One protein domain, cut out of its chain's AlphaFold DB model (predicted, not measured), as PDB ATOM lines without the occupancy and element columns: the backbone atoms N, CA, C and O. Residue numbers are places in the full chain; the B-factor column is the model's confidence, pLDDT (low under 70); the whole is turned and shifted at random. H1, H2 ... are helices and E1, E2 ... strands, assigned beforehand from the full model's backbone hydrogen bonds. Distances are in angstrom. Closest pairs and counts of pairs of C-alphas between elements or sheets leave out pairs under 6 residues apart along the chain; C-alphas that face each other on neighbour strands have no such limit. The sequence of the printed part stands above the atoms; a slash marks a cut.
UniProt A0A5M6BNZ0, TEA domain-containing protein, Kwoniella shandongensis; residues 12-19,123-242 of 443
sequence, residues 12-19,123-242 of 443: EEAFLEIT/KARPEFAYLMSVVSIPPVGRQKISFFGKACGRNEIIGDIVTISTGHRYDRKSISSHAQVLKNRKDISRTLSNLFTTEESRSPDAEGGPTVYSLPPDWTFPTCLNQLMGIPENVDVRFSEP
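This is residues 12 to 19 and 123 to 242 of the 443 residues of the protein "TEA domain-containing protein" of Kwoniella shandongensis (UniProt A0A5M6BNZ0). Two helices of 13 residues, H2 and H3, pack side by side as the core, running opposite ways, with H1 and H6 packed on H2, H6 also on H3, and H4 set about perpendicular to H3, its residues 172 to 176 meeting residues 155 to 159 of H3 so that the two helices make an L. A small hairpin of strands, E1 and E2, lies near residues 154 to 161 of H3, and a long loop, residues 196 to 222, swings out from H5 before returning to H6. The 128 printed residues hold six named helices and two named strands in the order H1 H2 E1 E2 H3 H4 H5 H6; the sheet is E1 - E2, antiparallel, and the class is mostly helix. The whole is compact, with a radius of gyration of the C-alphas of 14.5 A and spans of 40 by 33 by 24 A.

Start with H1, residues 12 to 19, which touches residues 127 to 131 alone of H2, residues 124 to 136, at a steep tilt of 48 degrees; the closest C-alphas are those of Phe 15 and Phe 128, 6.0 A apart. H2 touches H3, residues 154 to 166, opposite ways at a steep tilt of 39 degrees; the C-alphas of Ala 129 and Val 162 are closest, at 5.6 A. Before H3 find the hairpin of E1, residues 145 to 147, and E2, residues 150 to 152, with N 145 and O 152 within hydrogen-bond range at 2.9 A. H4, residues 172 to 183, touches H3 about perpendicular, at 81 degrees, with Glu 156 and Arg 172 closest, their C-alphas 4.8 A apart. H5, residues 190 to 195, is close to but not clearly touching H4; the closest C-alphas, Lys 183 and Ser 193, are 5.4 A apart. H6, residues 223 to 229, touches H2 at a shallow tilt of 31 degrees, with the C-alphas of Ser 133 and Leu 225 closest at 7.0 A. H6 also touches H3, with the C-alphas of Ser 165 and Met 229 closest at 4.9 A. H5 and H6 are apart. In each of the six helices, every O i to N i+4 pair is within hydrogen-bond range.

Find C-alpha 12 at (289.716, 183.924, 343.968), where H1 begins. H2 measures 18.0 A, H3 18.1 A and H4 16.3 A from first to last C-alpha. H6 ends at C-alpha 229, at (274.213, 182.379, 351.434).

The C-alphas farthest apart, Asp 205 and Pro 232, are 43.2 A from each other. Residues 20 to 122 are not printed, and C-alphas 19 and 123 are 10.0 A apart across the cut. The link from H5 to H6 is long, 27 residues. Confidence is low, under 70, at residues 198 to 205 and 207 to 211.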
ATOM      1  N   GLU A  12     289.432 183.049 345.101       95.06
ATOM      2  CA  GLU A  12     289.716 183.924 343.968       95.06
ATOM      3  C   GLU A  12     290.789 183.326 343.051       95.06
ATOM      4  O   GLU A  12     290.574 183.207 341.845       95.06
ATOM      5  N   GLU A  13     291.914 182.875 343.615       95.88
ATOM      6  CA  GLU A  13     292.962 182.163 342.868       95.88
ATOM      7  C   GLU A  13     292.415 180.877 342.238       95.88
ATOM      8  O   GLU A  13     292.674 180.605 341.064       95.88
ATOM      9  N   ALA A  14     291.612 180.111 342.986       94.94
ATOM     10  CA  ALA A  14     290.989 178.890 342.485       94.94
ATOM     11  C   ALA A  14     290.025 179.160 341.314       94.94
ATOM     12  O   ALA A  14     289.986 178.390 340.349       94.94
ATOM     13  N   PHE A  15     289.267 180.260 341.372       95.38
ATOM     14  CA  PHE A  15     288.387 180.690 340.289       95.38
ATOM     15  C   PHE A  15     289.176 181.127 339.050       95.38
ATOM     16  O   PHE A  15     288.912 180.627 337.956       95.38
ATOM     17  N   LEU A  16     290.181 181.992 339.218       95.12
ATOM     18  CA  LEU A  16     291.030 182.473 338.123       95.12
ATOM     19  C   LEU A  16     291.805 181.336 337.439       95.12
ATOM     20  O   LEU A  16     291.929 181.335 336.213       95.12
ATOM     21  N   GLU A  17     292.266 180.335 338.195       95.38
ATOM     22  CA  GLU A  17     292.878 179.111 337.661       95.38
ATOM     23  C   GLU A  17     291.899 178.329 336.762       95.38
ATOM     24  O   GLU A  17     292.244 177.893 335.658       95.38
ATOM     25  N   ILE A  18     290.641 178.199 337.185       93.69
ATOM     26  CA  ILE A  18     289.625 177.448 336.444       93.69
ATOM     27  C   ILE A  18     289.113 178.190 335.212       93.69
ATOM     28  O   ILE A  18     288.979 177.553 334.157       93.69
ATOM     29  N   THR A  19     288.875 179.500 335.298       93.81
ATOM     30  CA  THR A  19     288.439 180.331 334.161       93.81
ATOM     31  C   THR A  19     289.593 180.728 333.238       93.81
ATOM     32  O   THR A  19     289.352 181.132 332.098       93.81
ATOM     33  N   LYS A 123     278.228 178.424 334.799       94.31
ATOM     34  CA  LYS A 123     278.412 179.864 334.624       94.31
ATOM     35  C   LYS A 123     279.323 180.378 335.736       94.31
ATOM     36  O   LYS A 123     279.257 179.842 336.842       94.31
ATOM     37  N   ALA A 124     280.024 181.480 335.473       95.38
ATOM     38  CA  ALA A 124     280.865 182.219 336.418       95.38
ATOM     39  C   ALA A 124     280.364 182.200 337.879       95.38
ATOM     40  O   ALA A 124     281.050 181.716 338.770       95.38
ATOM     41  N   ARG A 125     279.124 182.642 338.138       95.06
ATOM     42  CA  ARG A 125     278.582 182.742 339.506       95.06
ATOM     43  C   ARG A 125     278.420 181.381 340.228       95.06
ATOM     44  O   ARG A 125     278.955 181.249 341.326       95.06
ATOM     45  N   PRO A 126     277.709 180.368 339.686       96.31
ATOM     46  CA  PRO A 126     277.715 179.013 340.248       96.31
ATOM     47  C   PRO A 126     279.105 178.387 340.393       96.31
ATOM     48  O   PRO A 126     279.336 177.686 341.374       96.31
ATOM     49  N   GLU A 127     280.017 178.641 339.449       97.06
ATOM     50  CA  GLU A 127     281.404 178.166 339.521       97.06
ATOM     51  C   GLU A 127     282.124 178.777 340.730       97.06
ATOM     52  O   GLU A 127     282.676 178.055 341.555       97.06
ATOM     53  N   PHE A 128     282.034 180.097 340.899       97.19
ATOM     54  CA  PHE A 128     282.604 180.817 342.033       97.19
ATOM     55  C   PHE A 128     282.045 180.324 343.377       97.19
ATOM     56  O   PHE A 128     282.807 179.991 344.282       97.19
ATOM     57  N   ALA A 129     280.719 180.182 343.490       97.50
ATOM     58  CA  ALA A 129     280.073 179.657 344.694       97.50
ATOM     59  C   ALA A 129     280.510 178.212 345.015       97.50
ATOM     60  O   ALA A 129     280.723 177.860 346.180       97.50
ATOM     61  N   TYR A 130     280.681 177.375 343.986       97.88
ATOM     62  CA  TYR A 130     281.201 176.015 344.122       97.88
ATOM     63  C   TYR A 130     282.651 176.018 344.623       97.88
ATOM     64  O   TYR A 130     282.959 175.303 345.576       97.88
ATOM     65  N   LEU A 131     283.523 176.848 344.045       97.31
ATOM     66  CA  LEU A 131     284.937 176.910 344.417       97.31
ATOM     67  C   LEU A 131     285.151 177.502 345.807       97.31
ATOM     68  O   LEU A 131     285.886 176.909 346.594       97.31
ATOM     69  N   MET A 132     284.432 178.566 346.169       96.94
ATOM     70  CA  MET A 132     284.425 179.092 347.536       96.94
ATOM     71  C   MET A 132     284.022 178.011 348.550       96.94
ATOM     72  O   MET A 132     284.667 177.871 349.590       96.94
ATOM     73  N   SER A 133     283.024 177.184 348.219       97.25
ATOM     74  CA  SER A 133     282.594 176.061 349.064       97.25
ATOM     75  C   SER A 133     283.630 174.928 349.127       97.25
ATOM     76  O   SER A 133     283.878 174.389 350.201       97.25
ATOM     77  N   VAL A 134     284.267 174.570 348.005       96.62
ATOM     78  CA  VAL A 134     285.330 173.544 347.942       96.62
ATOM     79  C   VAL A 134     286.566 173.955 348.741       96.62
ATOM     80  O   VAL A 134     287.149 173.122 349.432       96.62
ATOM     81  N   VAL A 135     286.967 175.221 348.639       96.19
ATOM     82  CA  VAL A 135     288.122 175.787 349.340       96.19
ATOM     83  C   VAL A 135     287.850 175.891 350.844       96.19
ATOM     84  O   VAL A 135     288.704 175.535 351.653       96.19
ATOM     85  N   SER A 136     286.642 176.312 351.224       95.75
ATOM     86  CA  SER A 136     286.256 176.525 352.626       95.75
ATOM     87  C   SER A 136     285.938 175.233 353.391       95.75
ATOM     88  O   SER A 136     286.192 175.155 354.592       95.75
ATOM     89  N   ILE A 137     285.371 174.219 352.723       95.50
ATOM     90  CA  ILE A 137     284.952 172.960 353.356       95.50
ATOM     91  C   ILE A 137     286.010 171.876 353.090       95.50
ATOM     92  O   ILE A 137     286.143 171.439 351.936       95.50
ATOM     93  N   PRO A 138     286.719 171.374 354.121       93.12
ATOM     94  CA  PRO A 138     287.746 170.346 353.947       93.12
ATOM     95  C   PRO A 138     287.211 169.077 353.279       93.12
ATOM     96  O   PRO A 138     286.028 168.753 353.428       93.12
ATOM     97  N   PRO A 139     288.064 168.306 352.578       92.31
ATOM     98  CA  PRO A 139     287.714 166.947 352.200       92.31
ATOM     99  C   PRO A 139     287.535 166.103 353.475       92.31
ATOM    100  O   PRO A 139     288.472 165.869 354.234       92.31
ATOM    101  N   VAL A 140     286.279 165.720 353.715       88.88
ATOM    102  CA  VAL A 140     285.817 164.903 354.843       88.88
ATOM    103  C   VAL A 140     285.249 163.588 354.305       88.88
ATOM    104  O   VAL A 140     284.049 163.463 354.079       88.88
ATOM    105  N   GLY A 141     286.118 162.612 354.034       87.75
ATOM    106  CA  GLY A 141     285.847 161.451 353.175       87.75
ATOM    107  C   GLY A 141     284.478 160.790 353.344       87.75
ATOM    108  O   GLY A 141     283.614 160.923 352.478       87.75
ATOM    109  N   ARG A 142     284.267 160.078 354.461       88.19
ATOM    110  CA  ARG A 142     282.967 159.457 354.808       88.19
ATOM    111  C   ARG A 142     282.271 160.130 355.998       88.19
ATOM    112  O   ARG A 142     281.146 159.764 356.337       88.19
ATOM    113  N   GLN A 143     282.924 161.100 356.638       91.44
ATOM    114  CA  GLN A 143     282.369 161.821 357.782       91.44
ATOM    115  C   GLN A 143     281.195 162.710 357.339       91.44
ATOM    116  O   GLN A 143     281.224 163.344 356.284       91.44
ATOM    117  N   LYS A 144     280.143 162.739 358.157       95.12
ATOM    118  CA  LYS A 144     278.987 163.623 357.985       95.12
ATOM    119  C   LYS A 144     279.156 164.860 358.867       95.12
ATOM    120  O   LYS A 144     279.634 164.747 359.994       95.12
ATOM    121  N   ILE A 145     278.754 166.016 358.350       95.06
ATOM    122  CA  ILE A 145     278.715 167.300 359.059       95.06
ATOM    123  C   ILE A 145     277.238 167.691 359.195       95.06
ATOM    124  O   ILE A 145     276.457 167.473 358.266       95.06
ATOM    125  N   SER A 146     276.836 168.254 360.336       96.62
ATOM    126  CA  SER A 146     275.500 168.851 360.457       96.62
ATOM    127  C   SER A 146     275.415 170.105 359.588       96.62
ATOM    128  O   SER A 146     276.292 170.962 359.658       96.62
ATOM    129  N   PHE A 147     274.370 170.214 358.778       97.31
ATOM    130  CA  PHE A 147     274.084 171.375 357.945       97.31
ATOM    131  C   PHE A 147     272.568 171.573 357.911       97.31
ATOM    132  O   PHE A 147     271.830 170.654 357.556       97.31
ATOM    133  N   PHE A 148     272.101 172.728 358.377       96.75
ATOM    134  CA  PHE A 148     270.695 173.011 358.674       96.75
ATOM    135  C   PHE A 148     270.000 171.910 359.505       96.75
ATOM    136  O   PHE A 148     268.932 171.408 359.147       96.75
ATOM    137  N   GLY A 149     270.675 171.437 360.563       96.12
ATOM    138  CA  GLY A 149     270.215 170.339 361.425       96.12
ATOM    139  C   GLY A 149     270.211 168.940 360.784       96.12
ATOM    140  O   GLY A 149     269.862 167.964 361.449       96.12
ATOM    141  N   LYS A 150     270.593 168.805 359.506       96.56
ATOM    142  CA  LYS A 150     270.600 167.543 358.746       96.56
ATOM    143  C   LYS A 150     272.038 167.013 358.618       96.56
ATOM    144  O   LYS A 150     272.974 167.768 358.375       96.56
ATOM    145  N   ALA A 151     272.241 165.701 358.773       96.94
ATOM    146  CA  ALA A 151     273.567 165.076 358.684       96.94
ATOM    147  C   ALA A 151     274.005 164.864 357.218       96.94
ATOM    148  O   ALA A 151     273.758 163.815 356.606       96.94
ATOM    149  N   CYS A 152     274.686 165.858 356.651       96.62
ATOM    150  CA  CYS A 152     275.043 165.930 355.236       96.62
ATOM    151  C   CYS A 152     276.520 165.575 354.984       96.62
ATOM    152  O   CYS A 152     277.388 165.717 355.842       96.62
ATOM    153  N   GLY A 153     276.820 165.037 353.802       95.88
ATOM    154  CA  GLY A 153     278.188 164.845 353.314       95.88
ATOM    155  C   GLY A 153     278.660 166.065 352.525       95.88
ATOM    156  O   GLY A 153     277.840 166.834 352.031       95.88
ATOM    157  N   ARG A 154     279.975 166.221 352.339       96.00
ATOM    158  CA  ARG A 154     280.576 167.405 351.692       96.00
ATOM    159  C   ARG A 154     279.882 167.849 350.397       96.00
ATOM    160  O   ARG A 154     279.522 169.011 350.267       96.00
ATOM    161  N   ASN A 155     279.644 166.932 349.460       96.81
ATOM    162  CA  ASN A 155     279.040 167.274 348.163       96.81
ATOM    163  C   ASN A 155     277.525 167.543 348.237       96.81
ATOM    164  O   ASN A 155     276.965 168.072 347.283       96.81
ATOM    165  N   GLU A 156     276.860 167.159 349.331       96.88
ATOM    166  CA  GLU A 156     275.465 167.529 349.615       96.88
ATOM    167  C   GLU A 156     275.447 168.990 350.096       96.88
ATOM    168  O   GLU A 156     274.794 169.824 349.482       96.88
ATOM    169  N   ILE A 157     276.312 169.322 351.061       97.56
ATOM    170  CA  ILE A 157     276.495 170.677 351.610       97.56
ATOM    171  C   ILE A 157     276.895 171.685 350.522       97.56
ATOM    172  O   ILE A 157     276.278 172.737 350.400       97.56
ATOM    173  N   ILE A 158     277.886 171.358 349.681       97.81
ATOM    174  CA  ILE A 158     278.285 172.214 348.549       97.81
ATOM    175  C   ILE A 158     277.105 172.422 347.580       97.81
ATOM    176  O   ILE A 158     276.907 173.528 347.086       97.81
ATOM    177  N   GLY A 159     276.302 171.384 347.320       97.25
ATOM    178  CA  GLY A 159     275.120 171.487 346.457       97.25
ATOM    179  C   GLY A 159     274.069 172.443 347.009       97.25
ATOM    180  O   GLY A 159     273.561 173.300 346.284       97.25
ATOM    181  N   ASP A 160     273.810 172.359 348.311       97.56
ATOM    182  CA  ASP A 160     272.868 173.227 349.009       97.56
ATOM    183  C   ASP A 160     273.370 174.687 349.081       97.56
ATOM    184  O   ASP A 160     272.598 175.602 348.791       97.56
ATOM    185  N   ILE A 161     274.661 174.933 349.356       97.75
ATOM    186  CA  ILE A 161     275.262 176.289 349.360       97.75
ATOM    187  C   ILE A 161     275.189 176.934 347.970       97.75
ATOM    188  O   ILE A 161     274.767 178.089 347.834       97.75
ATOM    189  N   VAL A 162     275.554 176.198 346.913       97.44
ATOM    190  CA  VAL A 162     275.429 176.695 345.532       97.44
ATOM    191  C   VAL A 162     273.950 176.919 345.192       97.44
ATOM    192  O   VAL A 162     273.616 177.898 344.530       97.44
ATOM    193  N   THR A 163     273.037 176.089 345.708       96.50
ATOM    194  CA  THR A 163     271.592 176.270 345.504       96.50
ATOM    195  C   THR A 163     271.055 177.545 346.152       96.50
ATOM    196  O   THR A 163     270.342 178.304 345.494       96.50
ATOM    197  N   ILE A 164     271.421 177.820 347.406       96.38
ATOM    198  CA  ILE A 164     270.999 179.031 348.128       96.38
ATOM    199  C   ILE A 164     271.574 180.288 347.458       96.38
ATOM    200  O   ILE A 164     270.834 181.225 347.162       96.38
ATOM    201  N   SER A 165     272.873 180.292 347.157       96.06
ATOM    202  CA  SER A 165     273.576 181.469 346.624       96.06
ATOM    203  C   SER A 165     273.248 181.798 345.159       96.06
ATOM    204  O   SER A 165     273.377 182.953 344.740       96.06
ATOM    205  N   THR A 166     272.809 180.816 344.359       95.25
ATOM    206  CA  THR A 166     272.474 181.000 342.930       95.25
ATOM    207  C   THR A 166     270.978 180.962 342.617       95.25
ATOM    208  O   THR A 166     270.589 181.279 341.494       95.25
ATOM    209  N   GLY A 167     270.128 180.540 343.557       94.06
ATOM    210  CA  GLY A 167     268.698 180.340 343.309       94.06
ATOM    211  C   GLY A 167     268.364 179.184 342.348       94.06
ATOM    212  O   GLY A 167     267.206 179.021 341.956       94.06
ATOM    213  N   HIS A 168     269.349 178.388 341.929       93.25
ATOM    214  CA  HIS A 168     269.196 177.260 341.007       93.25
ATOM    215  C   HIS A 168     269.555 175.956 341.717       93.25
ATOM    216  O   HIS A 168     270.542 175.906 342.432       93.25
ATOM    217  N   ARG A 169     268.784 174.879 341.528       93.25
ATOM    218  CA  ARG A 169     269.016 173.621 342.256       93.25
ATOM    219  C   ARG A 169     270.239 172.861 341.724       93.25
ATOM    220  O   ARG A 169     270.248 172.455 340.562       93.25
ATOM    221  N   TYR A 170     271.208 172.594 342.598       95.12
ATOM    222  CA  TYR A 170     272.390 171.768 342.331       95.12
ATOM    223  C   TYR A 170     272.430 170.554 343.265       95.12
ATOM    224  O   TYR A 170     272.915 170.627 344.389       95.12
ATOM    225  N   ASP A 171     271.955 169.402 342.788       95.00
ATOM    226  CA  ASP A 171     272.011 168.163 343.570       95.00
ATOM    227  C   ASP A 171     273.458 167.638 343.716       95.00
ATOM    228  O   ASP A 171     274.297 167.820 342.828       95.00
ATOM    229  N   ARG A 172     273.725 166.848 344.771       95.62
ATOM    230  CA  ARG A 172     275.008 166.145 345.029       95.62
ATOM    231  C   ARG A 172     275.648 165.518 343.781       95.62
ATOM    232  O   ARG A 172     276.867 165.542 343.628       95.62
ATOM    233  N   LYS A 173     274.840 164.923 342.892       93.81
ATOM    234  CA  LYS A 173     275.322 164.276 341.655       93.81
ATOM    235  C   LYS A 173     275.918 165.284 340.668       93.81
ATOM    236  O   LYS A 173     276.939 164.979 340.059       93.81
ATOM    237  N   SER A 174     275.327 166.472 340.549       94.94
ATOM    238  CA  SER A 174     275.852 167.571 339.730       94.94
ATOM    239  C   SER A 174     277.197 168.055 340.270       94.94
ATOM    240  O   SER A 174     278.142 168.198 339.499       94.94
ATOM    241  N   ILE A 175     277.308 168.197 341.597       96.19
ATOM    242  CA  ILE A 175     278.553 168.566 342.292       96.19
ATOM    243  C   ILE A 175     279.657 167.523 342.061       96.19
ATOM    244  O   ILE A 175     280.764 167.877 341.663       96.19
ATOM    245  N   SER A 176     279.360 166.231 342.245       94.88
ATOM    246  CA  SER A 176     280.315 165.143 341.973       94.88
ATOM    247  C   SER A 176     280.739 165.073 340.500       94.88
ATOM    248  O   SER A 176     281.919 164.887 340.218       94.88
ATOM    249  N   SER A 177     279.796 165.236 339.564       94.38
ATOM    250  CA  SER A 177     280.077 165.239 338.120       94.38
ATOM    251  C   SER A 177     281.020 166.382 337.740       94.38
ATOM    252  O   SER A 177     281.983 166.178 337.003       94.38
ATOM    253  N   HIS A 178     280.789 167.576 338.292       95.81
ATOM    254  CA  HIS A 178     281.637 168.742 338.055       95.81
ATOM    255  C   HIS A 178     283.038 168.584 338.648       95.81
ATOM    256  O   HIS A 178     284.030 168.741 337.937       95.81
ATOM    257  N   ALA A 179     283.127 168.138 339.905       95.25
ATOM    258  CA  ALA A 179     284.398 167.824 340.558       95.25
ATOM    259  C   ALA A 179     285.240 166.824 339.742       95.25
ATOM    260  O   ALA A 179     286.457 166.970 339.647       95.25
ATOM    261  N   GLN A 180     284.604 165.828 339.112       93.75
ATOM    262  CA  GLN A 180     285.287 164.862 338.249       93.75
ATOM    263  C   GLN A 180     285.777 165.482 336.929       93.75
ATOM    264  O   GLN A 180     286.883 165.167 336.490       93.75
ATOM    265  N   VAL A 181     284.992 166.367 336.303       94.12
ATOM    266  CA  VAL A 181     285.416 167.106 335.099       94.12
ATOM    267  C   VAL A 181     286.626 167.988 335.411       94.12
ATOM    268  O   VAL A 181     287.621 167.922 334.690       94.12
ATOM    269  N   LEU A 182     286.580 168.748 336.509       94.88
ATOM    270  CA  LEU A 182     287.694 169.587 336.952       94.88
ATOM    271  C   LEU A 182     288.925 168.755 337.328       94.88
ATOM    272  O   LEU A 182     290.020 169.052 336.868       94.88
ATOM    273  N   LYS A 183     288.770 167.651 338.065       92.31
ATOM    274  CA  LYS A 183     289.888 166.762 338.428       92.31
ATOM    275  C   LYS A 183     290.640 166.179 337.219       92.31
ATOM    276  O   LYS A 183     291.826 165.876 337.332       92.31
ATOM    277  N   ASN A 184     289.976 166.034 336.072       92.50
ATOM    278  CA  ASN A 184     290.590 165.543 334.833       92.50
ATOM    279  C   ASN A 184     291.306 166.642 334.015       92.50
ATOM    280  O   ASN A 184     291.954 166.330 333.011       92.50
ATOM    281  N   ARG A 185     291.211 167.919 334.414       94.44
ATOM    282  CA  ARG A 185     291.919 169.037 333.775       94.44
ATOM    283  C   ARG A 185     293.395 169.037 334.181       94.44
ATOM    284  O   ARG A 185     293.727 169.107 335.358       94.44
ATOM    285  N   LYS A 186     294.290 168.979 333.189       93.00
ATOM    286  CA  LYS A 186     295.759 168.981 333.387       93.00
ATOM    287  C   LYS A 186     296.325 170.360 333.746       93.00
ATOM    288  O   LYS A 186     297.478 170.466 334.139       93.00
ATOM    289  N   ASP A 187     295.522 171.391 333.536       93.62
ATOM    290  CA  ASP A 187     295.816 172.808 333.723       93.62
ATOM    291  C   ASP A 187     295.435 173.341 335.113       93.62
ATOM    292  O   ASP A 187     295.604 174.528 335.353       93.62
ATOM    293  N   ILE A 188     294.925 172.487 336.007       94.38
ATOM    294  CA  ILE A 188     294.611 172.841 337.396       94.38
ATOM    295  C   ILE A 188     295.749 172.394 338.319       94.38
ATOM    296  O   ILE A 188     296.241 171.265 338.218       94.38
ATOM    297  N   SER A 189     296.133 173.263 339.255       94.25
ATOM    298  CA  SER A 189     297.140 173.012 340.276       94.25
ATOM    299  C   SER A 189     296.862 171.732 341.059       94.25
ATOM    300  O   SER A 189     295.725 171.359 341.369       94.25
ATOM    301  N   ARG A 190     297.938 171.049 341.460       91.06
ATOM    302  CA  ARG A 190     297.830 169.850 342.300       91.06
ATOM    303  C   ARG A 190     297.145 170.159 343.637       91.06
ATOM    304  O   ARG A 190     296.408 169.317 344.137       91.06
ATOM    305  N   THR A 191     297.344 171.366 344.170       91.81
ATOM    306  CA  THR A 191     296.671 171.874 345.373       91.81
ATOM    307  C   THR A 191     295.154 171.872 345.195       91.81
ATOM    308  O   THR A 191     294.466 171.193 345.953       91.81
ATOM    309  N   LEU A 192     294.628 172.540 344.162       93.31
ATOM    310  CA  LEU A 192     293.186 172.612 343.918       93.31
ATOM    311  C   LEU A 192     292.596 171.249 343.497       93.31
ATOM    312  O   LEU A 192     291.542 170.847 343.988       93.31
ATOM    313  N   SER A 193     293.318 170.467 342.685       92.56
ATOM    314  CA  SER A 193     292.919 169.104 342.289       92.56
ATOM    315  C   SER A 193     292.778 168.134 343.478       92.56
ATOM    316  O   SER A 193     291.888 167.273 343.497       92.56
ATOM    317  N   ASN A 194     293.597 168.304 344.524       90.94
ATOM    318  CA  ASN A 194     293.442 167.552 345.769       90.94
ATOM    319  C   ASN A 194     292.124 167.912 346.486       90.94
ATOM    320  O   ASN A 194     291.444 167.009 346.973       90.94
ATOM    321  N   LEU A 195     291.700 169.185 346.478       92.44
ATOM    322  CA  LEU A 195     290.444 169.638 347.104       92.44
ATOM    323  C   LEU A 195     289.178 169.115 346.401       92.44
ATOM    324  O   LEU A 195     288.121 169.021 347.032       92.44
ATOM    325  N   PHE A 196     289.258 168.724 345.126       91.81
ATOM    326  CA  PHE A 196     288.158 168.044 344.420       91.81
ATOM    327  C   PHE A 196     288.054 166.547 344.736       91.81
ATOM    328  O   PHE A 196     287.046 165.915 344.418       91.81
ATOM    329  N   THR A 197     289.077 165.945 345.347       82.00
ATOM    330  CA  THR A 197     289.119 164.494 345.551       82.00
ATOM    331  C   THR A 197     288.350 164.080 346.801       82.00
ATOM    332  O   THR A 197     288.884 164.070 347.903       82.00
ATOM    333  N   THR A 198     287.108 163.624 346.620       67.50
ATOM    334  CA  THR A 198     286.392 162.834 347.632       67.50
ATOM    335  C   THR A 198     286.922 161.397 347.648       67.50
ATOM    336  O   THR A 198     286.331 160.515 347.037       67.50
ATOM    337  N   GLU A 199     288.086 161.231 348.275       59.09
ATOM    338  CA  GLU A 199     288.668 160.129 349.084       59.09
ATOM    339  C   GLU A 199     288.275 158.646 348.860       59.09
ATOM    340  O   GLU A 199     289.101 157.765 349.060       59.09
ATOM    341  N   GLU A 200     287.069 158.336 348.391       56.06
ATOM    342  CA  GLU A 200     286.486 156.994 348.222       56.06
ATOM    343  C   GLU A 200     287.175 156.128 347.139       56.06
ATOM    344  O   GLU A 200     286.823 154.969 346.951       56.06
ATOM    345  N   SER A 201     288.155 156.672 346.401       55.16
ATOM    346  CA  SER A 201     288.776 156.027 345.224       55.16
ATOM    347  C   SER A 201     290.267 155.682 345.355       55.16
ATOM    348  O   SER A 201     290.870 155.283 344.357       55.16
ATOM    349  N   ARG A 202     290.901 155.867 346.520       57.53
ATOM    350  CA  ARG A 202     292.317 155.502 346.725       57.53
ATOM    351  C   ARG A 202     292.474 154.628 347.962       57.53
ATOM    352  O   ARG A 202     291.962 154.971 349.021       57.53
ATOM    353  N   SER A 203     293.185 153.512 347.816       55.31
ATOM    354  CA  SER A 203     293.548 152.650 348.940       55.31
ATOM    355  C   SER A 203     294.439 153.410 349.934       55.31
ATOM    356  O   SER A 203     295.274 154.215 349.504       55.31
ATOM    357  N   PRO A 204     294.288 153.164 351.249       60.97
ATOM    358  CA  PRO A 204     295.105 153.815 352.275       60.97
ATOM    359  C   PRO A 204     296.586 153.415 352.195       60.97
ATOM    360  O   PRO A 204     297.441 154.164 352.652       60.97
ATOM    361  N   ASP A 205     296.888 152.272 351.573       65.56
ATOM    362  CA  ASP A 205     298.235 151.689 351.485       65.56
ATOM    363  C   ASP A 205     299.113 152.336 350.398       65.56
ATOM    364  O   ASP A 205     300.305 152.048 350.296       65.56
ATOM    365  N   ALA A 206     298.543 153.211 349.563       70.38
ATOM    366  CA  ALA A 206     299.322 154.007 348.626       70.38
ATOM    367  C   ALA A 206     299.977 155.176 349.378       70.38
ATOM    368  O   ALA A 206     299.312 156.157 349.707       70.38
ATOM    369  N   GLU A 207     301.284 155.087 349.614       61.75
ATOM    370  CA  GLU A 207     302.106 156.154 350.192       61.75
ATOM    371  C   GLU A 207     301.943 157.451 349.360       61.75
ATOM    372  O   GLU A 207     302.389 157.547 348.215       61.75
ATOM    373  N   GLY A 208     301.188 158.427 349.888       66.25
ATOM    374  CA  GLY A 208     300.659 159.569 349.116       66.25
ATOM    375  C   GLY A 208     299.153 159.518 348.781       66.25
ATOM    376  O   GLY A 208     298.704 160.154 347.816       66.25
ATOM    377  N   GLY A 209     298.362 158.763 349.548       58.78
ATOM    378  CA  GLY A 209     296.897 158.809 349.551       58.78
ATOM    379  C   GLY A 209     296.338 160.205 349.886       58.78
ATOM    380  O   GLY A 209     297.053 161.034 350.452       58.78
ATOM    381  N   PRO A 210     295.079 160.506 349.507       61.75
ATOM    382  CA  PRO A 210     294.436 161.760 349.892       61.75
ATOM    383  C   PRO A 210     294.362 161.860 351.421       61.75
ATOM    384  O   PRO A 210     294.059 160.882 352.106       61.75
ATOM    385  N   THR A 211     294.685 163.034 351.958       67.50
ATOM    386  CA  THR A 211     294.646 163.277 353.397       67.50
ATOM    387  C   THR A 211     293.212 163.473 353.871       67.50
ATOM    388  O   THR A 211     292.662 164.564 353.743       67.50
ATOM    389  N   VAL A 212     292.648 162.430 354.489       72.12
ATOM    390  CA  VAL A 212     291.380 162.524 355.225       72.12
ATOM    391  C   VAL A 212     291.587 163.456 356.414       72.12
ATOM    392  O   VAL A 212     292.351 163.134 357.331       72.12
ATOM    393  N   TYR A 213     290.900 164.596 356.426       81.94
ATOM    394  CA  TYR A 213     290.930 165.500 357.573       81.94
ATOM    395  C   TYR A 213     289.851 165.103 358.576       81.94
ATOM    396  O   TYR A 213     288.666 165.031 358.248       81.94
ATOM    397  N   SER A 214     290.257 164.883 359.827       85.25
ATOM    398  CA  SER A 214     289.304 164.889 360.937       85.25
ATOM    399  C   SER A 214     288.968 166.335 361.265       85.25
ATOM    400  O   SER A 214     289.869 167.128 361.546       85.25
ATOM    401  N   LEU A 215     287.681 166.676 361.252       88.50
ATOM    402  CA  LEU A 215     287.242 167.977 361.741       88.50
ATOM    403  C   LEU A 215     287.363 168.052 363.271       88.50
ATOM    404  O   LEU A 215     286.875 167.141 363.949       88.50
ATOM    405  N   PRO A 216     287.960 169.127 363.819       89.38
ATOM    406  CA  PRO A 216     287.839 169.460 365.234       89.38
ATOM    407  C   PRO A 216     286.363 169.573 365.673       89.38
ATOM    408  O   PRO A 216     285.518 169.964 364.862       89.38
ATOM    409  N   PRO A 217     286.015 169.250 366.932       87.88
ATOM    410  CA  PRO A 217     284.633 169.337 367.426       87.88
ATOM    411  C   PRO A 217     284.102 170.784 367.457       87.88
ATOM    412  O   PRO A 217     282.904 171.027 367.316       87.88
ATOM    413  N   ASP A 218     285.014 171.737 367.604       90.88
ATOM    414  CA  ASP A 218     284.833 173.184 367.555       90.88
ATOM    415  C   ASP A 218     284.883 173.761 366.129       90.88
ATOM    416  O   ASP A 218     284.711 174.966 365.963       90.88
ATOM    417  N   TRP A 219     285.047 172.934 365.084       93.12
ATOM    418  CA  TRP A 219     285.012 173.419 363.702       93.12
ATOM    419  C   TRP A 219     283.647 174.024 363.359       93.12
ATOM    420  O   TRP A 219     282.610 173.346 363.376       93.12
ATOM    421  N   THR A 220     283.666 175.305 363.012       94.19
ATOM    422  CA  THR A 220     282.527 176.094 362.547       94.19
ATOM    423  C   THR A 220     282.622 176.345 361.045       94.19
ATOM    424  O   THR A 220     283.697 176.291 360.445       94.19
ATOM    425  N   PHE A 221     281.480 176.621 360.415       95.12
ATOM    426  CA  PHE A 221     281.464 177.033 359.014       95.12
ATOM    427  C   PHE A 221     282.096 178.429 358.857       95.12
ATOM    428  O   PHE A 221     281.752 179.329 359.625       95.12
ATOM    429  N   PRO A 222     282.985 178.640 357.867       95.19
ATOM    430  CA  PRO A 222     283.556 179.955 357.588       95.19
ATOM    431  C   PRO A 222     282.497 181.022 357.275       95.19
ATOM    432  O   PRO A 222     281.581 180.785 356.486       95.19
ATOM    433  N   THR A 223     282.660 182.222 357.840       95.25
ATOM    434  CA  THR A 223     281.708 183.344 357.706       95.25
ATOM    435  C   THR A 223     281.495 183.798 356.260       95.25
ATOM    436  O   THR A 223     280.393 184.215 355.912       95.25
ATOM    437  N   CYS A 224     282.488 183.629 355.380       94.44
ATOM    438  CA  CYS A 224     282.344 183.887 353.944       94.44
ATOM    439  C   CYS A 224     281.239 183.037 353.284       94.44
ATOM    440  O   CYS A 224     280.565 183.513 352.373       94.44
ATOM    441  N   LEU A 225     280.984 181.813 353.768       96.62
ATOM    442  CA  LEU A 225     279.875 180.986 353.283       96.62
ATOM    443  C   LEU A 225     278.522 181.500 353.791       96.62
ATOM    444  O   LEU A 225     277.538 181.439 353.055       96.62
ATOM    445  N   ASN A 226     278.470 182.046 355.009       95.94
ATOM    446  CA  ASN A 226     277.272 182.710 355.526       95.94
ATOM    447  C   ASN A 226     276.939 183.943 354.670       95.94
ATOM    448  O   ASN A 226     275.809 184.050 354.191       95.94
ATOM    449  N   GLN A 227     277.931 184.791 354.372       95.12
ATOM    450  CA  GLN A 227     277.785 185.941 353.470       95.12
ATOM    451  C   GLN A 227     277.282 185.518 352.076       95.12
ATOM    452  O   GLN A 227     276.278 186.052 351.603       95.12
ATOM    453  N   LEU A 228     277.904 184.501 351.465       95.69
ATOM    454  CA  LEU A 228     277.513 183.943 350.163       95.69
ATOM    455  C   LEU A 228     276.059 183.423 350.144       95.69
ATOM    456  O   LEU A 228     275.363 183.534 349.131       95.69
ATOM    457  N   MET A 229     275.590 182.857 351.261       95.94
ATOM    458  CA  MET A 229     274.213 182.379 351.434       95.94
ATOM    459  C   MET A 229     273.215 183.472 351.849       95.94
ATOM    460  O   MET A 229     272.010 183.255 351.732       95.94
ATOM    461  N   GLY A 230     273.678 184.633 352.321       95.00
ATOM    462  CA  GLY A 230     272.816 185.691 352.864       95.00
ATOM    463  C   GLY A 230     272.369 185.445 354.299       95.00
ATOM    464  O   GLY A 230     271.348 185.975 354.731       95.00
ATOM    465  N   ILE A 231     273.110 184.608 355.016       94.81
ATOM    466  CA  ILE A 231     272.877 184.275 356.415       94.81
ATOM    467  C   ILE A 231     273.754 185.208 357.267       94.81
ATOM    468  O   ILE A 231     274.912 185.427 356.909       94.81
ATOM    469  N   PRO A 232     273.252 185.767 358.382       94.81
ATOM    470  CA  PRO A 232     274.070 186.580 359.276       94.81
ATOM    471  C   PRO A 232     275.303 185.823 359.798       94.81
ATOM    472  O   PRO A 232     275.235 184.636 360.122       94.81
ATOM    473  N   GLU A 233     276.442 186.507 359.913       94.19
ATOM    474  CA  GLU A 233     277.720 185.889 360.309       94.19
ATOM    475  C   GLU A 233     277.693 185.266 361.715       94.19
ATOM    476  O   GLU A 233     278.428 184.322 361.988       94.19
ATOM    477  N   ASN A 234     276.809 185.745 362.594       94.25
ATOM    478  CA  ASN A 234     276.623 185.237 363.953       94.25
ATOM    479  C   ASN A 234     275.748 183.968 364.050       94.25
ATOM    480  O   ASN A 234     275.490 183.502 365.159       94.25
ATOM    481  N   VAL A 235     275.260 183.424 362.929       95.00
ATOM    482  CA  VAL A 235     274.400 182.230 362.900       95.00
ATOM    483  C   VAL A 235     275.210 180.987 362.528       95.00
ATOM    484  O   VAL A 235     275.791 180.900 361.446       95.00
ATOM    485  N   ASP A 236     275.195 179.977 363.401       94.75
ATOM    486  CA  ASP A 236     275.789 178.671 363.108       94.75
ATOM    487  C   ASP A 236     274.863 177.839 362.203       94.75
ATOM    488  O   ASP A 236     273.869 177.253 362.646       94.75
ATOM    489  N   VAL A 237     275.224 177.752 360.920       96.38
ATOM    490  CA  VAL A 237     274.491 176.988 359.897       96.38
ATOM    491  C   VAL A 237     274.425 175.483 360.161       96.38
ATOM    492  O   VAL A 237     273.666 174.779 359.499       96.38
ATOM    493  N   ARG A 238     275.172 174.952 361.139       95.44
ATOM    494  CA  ARG A 238     275.037 173.551 361.573       95.44
ATOM    495  C   ARG A 238     273.673 173.271 362.205       95.44
ATOM    496  O   ARG A 238     273.189 172.143 362.085       95.44
ATOM    497  N   PHE A 239     273.069 174.275 362.848       95.06
ATOM    498  CA  PHE A 239     271.879 174.134 363.699       95.06
ATOM    499  C   PHE A 239     270.710 175.056 363.324       95.06
ATOM    500  O   PHE A 239     269.634 174.912 363.900       95.06
ATOM    501  N   SER A 240     270.889 175.990 362.386       95.25
ATOM    502  CA  SER A 240     269.791 176.829 361.898       95.25
ATOM    503  C   SER A 240     268.771 176.038 361.069       95.25
ATOM    504  O   SER A 240     269.050 174.946 360.571       95.25
ATOM    505  N   GLU A 241     267.570 176.592 360.906       95.00
ATOM    506  CA  GLU A 241     266.549 175.998 360.041       95.00
ATOM    507  C   GLU A 241     266.937 176.107 358.552       95.00
ATOM    508  O   GLU A 241     267.540 177.104 358.139       95.00
ATOM    509  N   PRO A 242     266.604 175.101 357.719       93.31
ATOM    510  CA  PRO A 242     266.895 175.130 356.290       93.31
ATOM    511  C   PRO A 242     266.115 176.252 355.583       93.31
ATOM    512  O   PRO A 242     264.897 176.356 355.745       93.31
TER     513      PRO A 242